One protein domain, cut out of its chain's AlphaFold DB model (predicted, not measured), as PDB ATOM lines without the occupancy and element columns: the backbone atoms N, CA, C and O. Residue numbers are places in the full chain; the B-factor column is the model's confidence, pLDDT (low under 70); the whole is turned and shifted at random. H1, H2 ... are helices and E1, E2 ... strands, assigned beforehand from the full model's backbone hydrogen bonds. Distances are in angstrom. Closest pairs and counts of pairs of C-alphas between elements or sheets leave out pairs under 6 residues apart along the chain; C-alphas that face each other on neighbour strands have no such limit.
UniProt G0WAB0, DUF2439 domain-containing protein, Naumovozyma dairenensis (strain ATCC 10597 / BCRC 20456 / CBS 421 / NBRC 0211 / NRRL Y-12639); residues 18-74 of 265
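This is residues 18 to 74 of the 265 residues of the protein "DUF2439 domain-containing protein" of Naumovozyma dairenensis (strain ATCC 10597 / BCRC 20456 / CBS 421 / NBRC 0211 / NRRL Y-12639) (UniProt G0WAB0). A small antiparallel sheet, E1 - E2 - E3, has the hairpin of E4 and E5 loosely over one face and short helix H1 beyond one end of its strands. The 57 printed residues hold, in order, E1 E2 E3 H1 E4 E5; the class is mixed, with under half in named elements. The whole is compact, radius of gyration of the C-alphas 11.1 A, spans 31 by 26 by 19 A.

Look first at E1, residues 18 to 22, E2, 27 to 32, and E3, 38 to 40: a meander, each strand the antiparallel neighbour of the one before. Within hydrogen-bond range are N 20 and O 29, 2.8 A, and N 30 and O 39, 2.8 A. In the antiparallel hairpin of E4, residues 64 to 67, and E5, 70 to 72, find N 64 and O 72, 2.8 A. The closest C-alphas of E2 and E4 are Phe 28 and Ile 66, 7.6 A. H1, residues 47 to 53, has every O i to N i+4 pair within range; its closest C-alphas with E4 are Phe 53 and His 64, 6.8 A.

Find C-alpha 18 at (29.722, -14.225, -16.883), where E1 begins, 13.1 A long; E2 runs 16.6 A. E5 ends at C-alpha 72, (38.026, -7.132, -18.440).

The C-alphas farthest apart, Glu 34 and Lys 48, are 32.1 A apart. The printed part has no cut and no long link; residues 35 and 37 have pLDDT under 70.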
ATOM      1  N   LYS A  18      30.936 -14.917 -16.437       94.38
ATOM      2  CA  LYS A  18      29.722 -14.225 -16.883       94.38
ATOM      3  C   LYS A  18      29.603 -12.899 -16.157       94.38
ATOM      4  O   LYS A  18      29.510 -12.873 -14.930       94.38
ATOM      5  N   LEU A  19      29.592 -11.804 -16.906       94.69
ATOM      6  CA  LEU A  19      29.405 -10.463 -16.365       94.69
ATOM      7  C   LEU A  19      27.923 -10.080 -16.433       94.69
ATOM      8  O   LEU A  19      27.302 -10.140 -17.489       94.69
ATOM      9  N   LYS A  20      27.349  -9.677 -15.302       94.50
ATOM     10  CA  LYS A  20      25.971  -9.199 -15.206       94.50
ATOM     11  C   LYS A  20      25.949  -7.743 -14.787       94.50
ATOM     12  O   LYS A  20      26.479  -7.390 -13.734       94.50
ATOM     13  N   TYR A  21      25.283  -6.922 -15.582       95.12
ATOM     14  CA  TYR A  21      25.024  -5.527 -15.269       95.12
ATOM     15  C   TYR A  21      23.636  -5.358 -14.640       95.12
ATOM     16  O   TYR A  21      22.662  -5.978 -15.070       95.12
ATOM     17  N   PHE A  22      23.553  -4.528 -13.604       93.50
ATOM     18  CA  PHE A  22      22.313  -4.155 -12.932       93.50
ATOM     19  C   PHE A  22      22.082  -2.654 -13.100       93.50
ATOM     20  O   PHE A  22      22.745  -1.842 -12.459       93.50
ATOM     21  N   GLU A  23      21.103  -2.292 -13.927       93.00
ATOM     22  CA  GLU A  23      20.792  -0.893 -14.246       93.00
ATOM     23  C   GLU A  23      20.294  -0.100 -13.029       93.00
ATOM     24  O   GLU A  23      20.689   1.040 -12.825       93.00
ATOM     25  N   VAL A  24      19.502  -0.731 -12.152       91.06
ATOM     26  CA  VAL A  24      18.909  -0.083 -10.962       91.06
ATOM     27  C   VAL A  24      19.961   0.565 -10.056       91.06
ATOM     28  O   VAL A  24      19.673   1.539  -9.365       91.06
ATOM     29  N   ASN A  25      21.174   0.016 -10.024       92.81
ATOM     30  CA  ASN A  25      22.244   0.501  -9.164       92.81
ATOM     31  C   ASN A  25      23.571   0.720  -9.900       92.81
ATOM     32  O   ASN A  25      24.580   0.939  -9.241       92.81
ATOM     33  N   ASN A  26      23.592   0.673 -11.234       95.44
ATOM     34  CA  ASN A  26      24.803   0.781 -12.053       95.44
ATOM     35  C   ASN A  26      25.955  -0.116 -11.555       95.44
ATOM     36  O   ASN A  26      27.098   0.334 -11.410       95.44
ATOM     37  N   ARG A  27      25.648  -1.377 -11.227       94.38
ATOM     38  CA  ARG A  27      26.621  -2.323 -10.662       94.38
ATOM     39  C   ARG A  27      26.884  -3.486 -11.604       94.38
ATOM     40  O   ARG A  27      25.957  -4.057 -12.171       94.38
ATOM     41  N   PHE A  28      28.147  -3.881 -11.697       95.06
ATOM     42  CA  PHE A  28      28.579  -5.063 -12.427       95.06
ATOM     43  C   PHE A  28      28.911  -6.190 -11.451       95.06
ATOM     44  O   PHE A  28      29.510  -5.970 -10.396       95.06
ATOM     45  N   ILE A  29      28.514  -7.410 -11.793       93.44
ATOM     46  CA  ILE A  29      28.811  -8.614 -11.021       93.44
ATOM     47  C   ILE A  29      29.376  -9.669 -11.963       93.44
ATOM     48  O   ILE A  29      28.710 -10.061 -12.916       93.44
ATOM     49  N   LEU A  30      30.594 -10.129 -11.694       93.94
ATOM     50  CA  LEU A  30      31.259 -11.198 -12.426       93.94
ATOM     51  C   LEU A  30      31.081 -12.518 -11.675       93.94
ATOM     52  O   LEU A  30      31.398 -12.605 -10.487       93.94
ATOM     53  N   TYR A  31      30.597 -13.530 -12.389       92.12
ATOM     54  CA  TYR A  31      30.434 -14.899 -11.916       92.12
ATOM     55  C   TYR A  31      31.449 -15.800 -12.618       92.12
ATOM     56  O   TYR A  31      31.390 -15.962 -13.837       92.12
ATOM     57  N   THR A  32      32.365 -16.397 -11.861       89.06
ATOM     58  CA  THR A  32      33.297 -17.405 -12.384       89.06
ATOM     59  C   THR A  32      32.675 -18.798 -12.317       89.06
ATOM     60  O   THR A  32      32.055 -19.158 -11.314       89.06
ATOM     61  N   GLU A  33      32.846 -19.597 -13.372       81.38
ATOM     62  CA  GLU A  33      32.234 -20.933 -13.445       81.38
ATOM     63  C   GLU A  33      32.882 -21.929 -12.472       81.38
ATOM     64  O   GLU A  33      32.182 -22.710 -11.835       81.38
ATOM     65  N   GLU A  34      34.205 -21.867 -12.292       80.12
ATOM     66  CA  GLU A  34      34.934 -22.840 -11.465       80.12
ATOM     67  C   GLU A  34      34.702 -22.671  -9.962       80.12
ATOM     68  O   GLU A  34      34.687 -23.643  -9.210       80.12
ATOM     69  N   SER A  35      34.565 -21.430  -9.498       69.38
ATOM     70  CA  SER A  35      34.677 -21.112  -8.073       69.38
ATOM     71  C   SER A  35      33.426 -20.474  -7.481       69.38
ATOM     72  O   SER A  35      33.396 -20.213  -6.278       69.38
ATOM     73  N   ASN A  36      32.392 -20.226  -8.299       76.44
ATOM     74  CA  ASN A  36      31.218 -19.429  -7.927       76.44
ATOM     75  C   ASN A  36      31.606 -18.095  -7.258       76.44
ATOM     76  O   ASN A  36      30.843 -17.549  -6.456       76.44
ATOM     77  N   ILE A  37      32.811 -17.581  -7.537       67.94
ATOM     78  CA  ILE A  37      33.285 -16.341  -6.936       67.94
ATOM     79  C   ILE A  37      32.521 -15.213  -7.608       67.94
ATOM     80  O   ILE A  37      32.563 -15.024  -8.822       67.94
ATOM     81  N   VAL A  38      31.819 -14.467  -6.766       80.62
ATOM     82  CA  VAL A  38      31.059 -13.291  -7.151       80.62
ATOM     83  C   VAL A  38      31.947 -12.081  -6.897       80.62
ATOM     84  O   VAL A  38      32.015 -11.579  -5.772       80.62
ATOM     85  N   LEU A  39      32.655 -11.613  -7.924       87.88
ATOM     86  CA  LEU A  39      33.285 -10.295  -7.852       87.88
ATOM     87  C   LEU A  39      32.215  -9.265  -8.174       87.88
ATOM     88  O   LEU A  39      31.651  -9.256  -9.262       87.88
ATOM     89  N   ALA A  40      31.922  -8.389  -7.223       89.12
ATOM     90  CA  ALA A  40      30.949  -7.329  -7.411       89.12
ATOM     91  C   ALA A  40      31.666  -5.979  -7.432       89.12
ATOM     92  O   ALA A  40      32.455  -5.683  -6.532       89.12
ATOM     93  N   SER A  41      31.402  -5.177  -8.460       91.62
ATOM     94  CA  SER A  41      32.016  -3.865  -8.615       91.62
ATOM     95  C   SER A  41      31.511  -2.921  -7.527       91.62
ATOM     96  O   SER A  41      30.476  -3.164  -6.887       91.62
ATOM     97  N   GLU A  42      32.225  -1.818  -7.340       92.44
ATOM     98  CA  GLU A  42      31.644  -0.638  -6.708       92.44
ATOM     99  C   GLU A  42      30.571  -0.030  -7.627       92.44
ATOM    100  O   GLU A  42      30.439  -0.408  -8.798       92.44
ATOM    101  N   PHE A  43      29.768   0.883  -7.081       90.69
ATOM    102  CA  PHE A  43      28.766   1.599  -7.861       90.69
ATOM    103  C   PHE A  43      29.456   2.502  -8.882       90.69
ATOM    104  O   PHE A  43      30.225   3.392  -8.513       90.69
ATOM    105  N   VAL A  44      29.166   2.293 -10.164       92.69
ATOM    106  CA  VAL A  44      29.729   3.130 -11.223       92.69
ATOM    107  C   VAL A  44      28.881   4.396 -11.327       92.69
ATOM    108  O   VAL A  44      27.769   4.386 -11.848       92.69
ATOM    109  N   THR A  45      29.397   5.504 -10.798       91.31
ATOM    110  CA  THR A  45      28.696   6.801 -10.805       91.31
ATOM    111  C   THR A  45      28.765   7.504 -12.161       91.31
ATOM    112  O   THR A  45      27.906   8.323 -12.483       91.31
ATOM    113  N   ASN A  46      29.770   7.183 -12.979       95.94
ATOM    114  CA  ASN A  46      29.968   7.799 -14.285       95.94
ATOM    115  C   ASN A  46      29.165   7.072 -15.375       95.94
ATOM    116  O   ASN A  46      29.563   6.015 -15.862       95.94
ATOM    117  N   SER A  47      28.071   7.688 -15.823       95.06
ATOM    118  CA  SER A  47      27.211   7.147 -16.883       95.06
ATOM    119  C   SER A  47      27.899   7.032 -18.246       95.06
ATOM    120  O   SER A  47      27.538   6.156 -19.027       95.06
ATOM    121  N   LYS A  48      28.906   7.866 -18.545       96.94
ATOM    122  CA  LYS A  48      29.688   7.740 -19.786       96.94
ATOM    123  C   LYS A  48      30.534   6.470 -19.776       96.94
ATOM    124  O   LYS A  48      30.584   5.788 -20.788       96.94
ATOM    125  N   ALA A  49      31.126   6.140 -18.626       95.19
ATOM    126  CA  ALA A  49      31.890   4.906 -18.458       95.19
ATOM    127  C   ALA A  49      30.988   3.671 -18.590       95.19
ATOM    128  O   ALA A  49      31.329   2.721 -19.283       95.19
ATOM    129  N   VAL A  50      29.791   3.713 -17.995       96.44
ATOM    130  CA  VAL A  50      28.799   2.640 -18.172       96.44
ATOM    131  C   VAL A  50      28.442   2.459 -19.648       96.44
ATOM    132  O   VAL A  50      28.423   1.331 -20.123       96.44
ATOM    133  N   ARG A  51      28.209   3.550 -20.391       97.00
ATOM    134  CA  ARG A  51      27.922   3.476 -21.832       97.00
ATOM    135  C   ARG A  51      29.073   2.866 -22.622       97.00
ATOM    136  O   ARG A  51      28.795   2.023 -23.456       97.00
ATOM    137  N   SER A  52      30.324   3.234 -22.332       96.75
ATOM    138  CA  SER A  52      31.477   2.622 -23.009       96.75
ATOM    139  C   SER A  52      31.620   1.134 -22.693       96.75
ATOM    140  O   SER A  52      31.978   0.366 -23.568       96.75
ATOM    141  N   PHE A  53      31.300   0.696 -21.470       96.19
ATOM    142  CA  PHE A  53      31.356  -0.732 -21.118       96.19
ATOM    143  C   PHE A  53      30.253  -1.561 -21.780       96.19
ATOM    144  O   PHE A  53      30.360  -2.780 -21.848       96.19
ATOM    145  N   LEU A  54      29.161  -0.919 -22.192       96.25
ATOM    146  CA  LEU A  54      28.004  -1.563 -22.810       96.25
ATOM    147  C   LEU A  54      27.941  -1.299 -24.320       96.25
ATOM    148  O   LEU A  54      26.920  -1.600 -24.937       96.25
ATOM    149  N   ASP A  55      28.990  -0.714 -24.901       97.31
ATOM    150  CA  ASP A  55      29.055  -0.432 -26.328       97.31
ATOM    151  C   ASP A  55      29.479  -1.699 -27.088       97.31
ATOM    152  O   ASP A  55      30.622  -2.140 -26.938       97.31
ATOM    153  N   PRO A  56      28.594  -2.303 -27.902       97.06
ATOM    154  CA  PRO A  56      28.926  -3.517 -28.635       97.06
ATOM    155  C   PRO A  56      30.043  -3.314 -29.663       97.06
ATOM    156  O   PRO A  56      30.669  -4.295 -30.055       97.06
ATOM    157  N   GLU A  57      30.318  -2.078 -30.098       97.75
ATOM    158  CA  GLU A  57      31.446  -1.800 -31.000       97.75
ATOM    159  C   GLU A  57      32.810  -1.967 -30.307       97.75
ATOM    160  O   GLU A  57      33.807  -2.216 -30.983       97.75
ATOM    161  N   GLY A  58      32.857  -1.864 -28.973       95.94
ATOM    162  CA  GLY A  58      34.074  -2.021 -28.171       95.94
ATOM    163  C   GLY A  58      34.363  -3.458 -27.725       95.94
ATOM    164  O   GLY A  58      35.436  -3.725 -27.176       95.94
ATOM    165  N   PHE A  59      33.437  -4.394 -27.949       97.25
ATOM    166  CA  PHE A  59      33.595  -5.781 -27.507       97.25
ATOM    167  C   PHE A  59      34.741  -6.490 -28.241       97.25
ATOM    168  O   PHE A  59      35.023  -6.208 -29.404       97.25
ATOM    169  N   ASP A  60      35.448  -7.369 -27.528       96.56
ATOM    170  CA  ASP A  60      36.706  -8.028 -27.924       96.56
ATOM    171  C   ASP A  60      37.888  -7.095 -28.272       96.56
ATOM    172  O   ASP A  60      38.991  -7.576 -28.553       96.56
ATOM    173  N   ILE A  61      37.705  -5.770 -28.227       97.00
ATOM    174  CA  ILE A  61      38.719  -4.782 -28.624       97.00
ATOM    175  C   ILE A  61      39.215  -3.992 -27.413       97.00
ATOM    176  O   ILE A  61      40.427  -3.837 -27.227       97.00
ATOM    177  N   GLU A  62      38.300  -3.481 -26.592       96.75
ATOM    178  CA  GLU A  62      38.637  -2.588 -25.489       96.75
ATOM    179  C   GLU A  62      38.862  -3.337 -24.167       96.75
ATOM    180  O   GLU A  62      38.087  -4.198 -23.749       96.75
ATOM    181  N   GLU A  63      39.944  -2.978 -23.468       95.94
ATOM    182  CA  GLU A  63      40.188  -3.417 -22.094       95.94
ATOM    183  C   GLU A  63      39.514  -2.436 -21.119       95.94
ATOM    184  O   GLU A  63      39.887  -1.263 -21.024       95.94
ATOM    185  N   HIS A  64      38.553  -2.917 -20.333       95.69
ATOM    186  CA  HIS A  64      37.823  -2.115 -19.355       95.69
ATOM    187  C   HIS A  64      38.288  -2.395 -17.921       95.69
ATOM    188  O   HIS A  64      38.343  -3.540 -17.469       95.69
ATOM    189  N   GLN A  65      38.552  -1.340 -17.146       95.25
ATOM    190  CA  GLN A  65      38.859  -1.444 -15.715       95.25
ATOM    191  C   GLN A  65      37.588  -1.271 -14.868       95.25
ATOM    192  O   GLN A  65      37.396  -0.260 -14.195       95.25
ATOM    193  N   ILE A  66      36.694  -2.262 -14.917       93.19
ATOM    194  CA  ILE A  66      35.405  -2.229 -14.195       93.19
ATOM    195  C   ILE A  66      35.603  -2.466 -12.689       93.19
ATOM    196  O   ILE A  66      34.885  -1.924 -11.849       93.19
ATOM    197  N   PHE A  67      36.603  -3.270 -12.332       91.69
ATOM    198  CA  PHE A  67      36.964  -3.563 -10.950       91.69
ATOM    199  C   PHE A  67      38.322  -2.942 -10.649       91.69
ATOM    200  O   PHE A  67      39.214  -2.963 -11.494       91.69
ATOM    201  N   ALA A  68      38.526  -2.461  -9.420       87.44
ATOM    202  CA  ALA A  68      39.717  -1.693  -9.037       87.44
ATOM    203  C   ALA A  68      41.060  -2.308  -9.491       87.44
ATOM    204  O   ALA A  68      41.994  -1.580  -9.816       87.44
ATOM    205  N   ARG A  69      41.172  -3.644  -9.523       86.56
ATOM    206  CA  ARG A  69      42.429  -4.357  -9.820       86.56
ATOM    207  C   ARG A  69      42.390  -5.224 -11.079       86.56
ATOM    208  O   ARG A  69      43.425  -5.800 -11.411       86.56
ATOM    209  N   PHE A  70      41.243  -5.347 -11.745       89.00
ATOM    210  CA  PHE A  70      41.064  -6.292 -12.848       89.00
ATOM    211  C   PHE A  70      40.717  -5.556 -14.138       89.00
ATOM    212  O   PHE A  70      39.904  -4.634 -14.133       89.00
ATOM    213  N   LEU A  71      41.347  -5.993 -15.226       92.69
ATOM    214  CA  LEU A  71      40.993  -5.610 -16.587       92.69
ATOM    215  C   LEU A  71      40.083  -6.688 -17.159       92.69
ATOM    216  O   LEU A  71      40.325  -7.876 -16.934       92.69
ATOM    217  N   ILE A  72      39.043  -6.263 -17.860       94.12
ATOM    218  CA  ILE A  72      38.026  -7.132 -18.440       94.12
ATOM    219  C   ILE A  72      37.881  -6.776 -19.906       94.12
ATOM    220  O   ILE A  72      37.806  -5.602 -20.248       94.12
ATOM    221  N   ILE A  73      37.817  -7.804 -20.740       96.25
ATOM    222  CA  ILE A  73      37.393  -7.700 -22.130       96.25
ATOM    223  C   ILE A  73      36.030  -8.381 -22.185       96.25
ATOM    224  O   ILE A  73      35.872  -9.487 -21.666       96.25
ATOM    225  N   ILE A  74      35.034  -7.682 -22.716       96.69
ATOM    226  CA  ILE A  74      33.683  -8.216 -22.888       96.69
ATOM    227  C   ILE A  74      33.608  -8.735 -24.315       96.69
ATOM    228  O   ILE A  74      33.888  -7.974 -25.233       96.69
TER     229      ILE A  74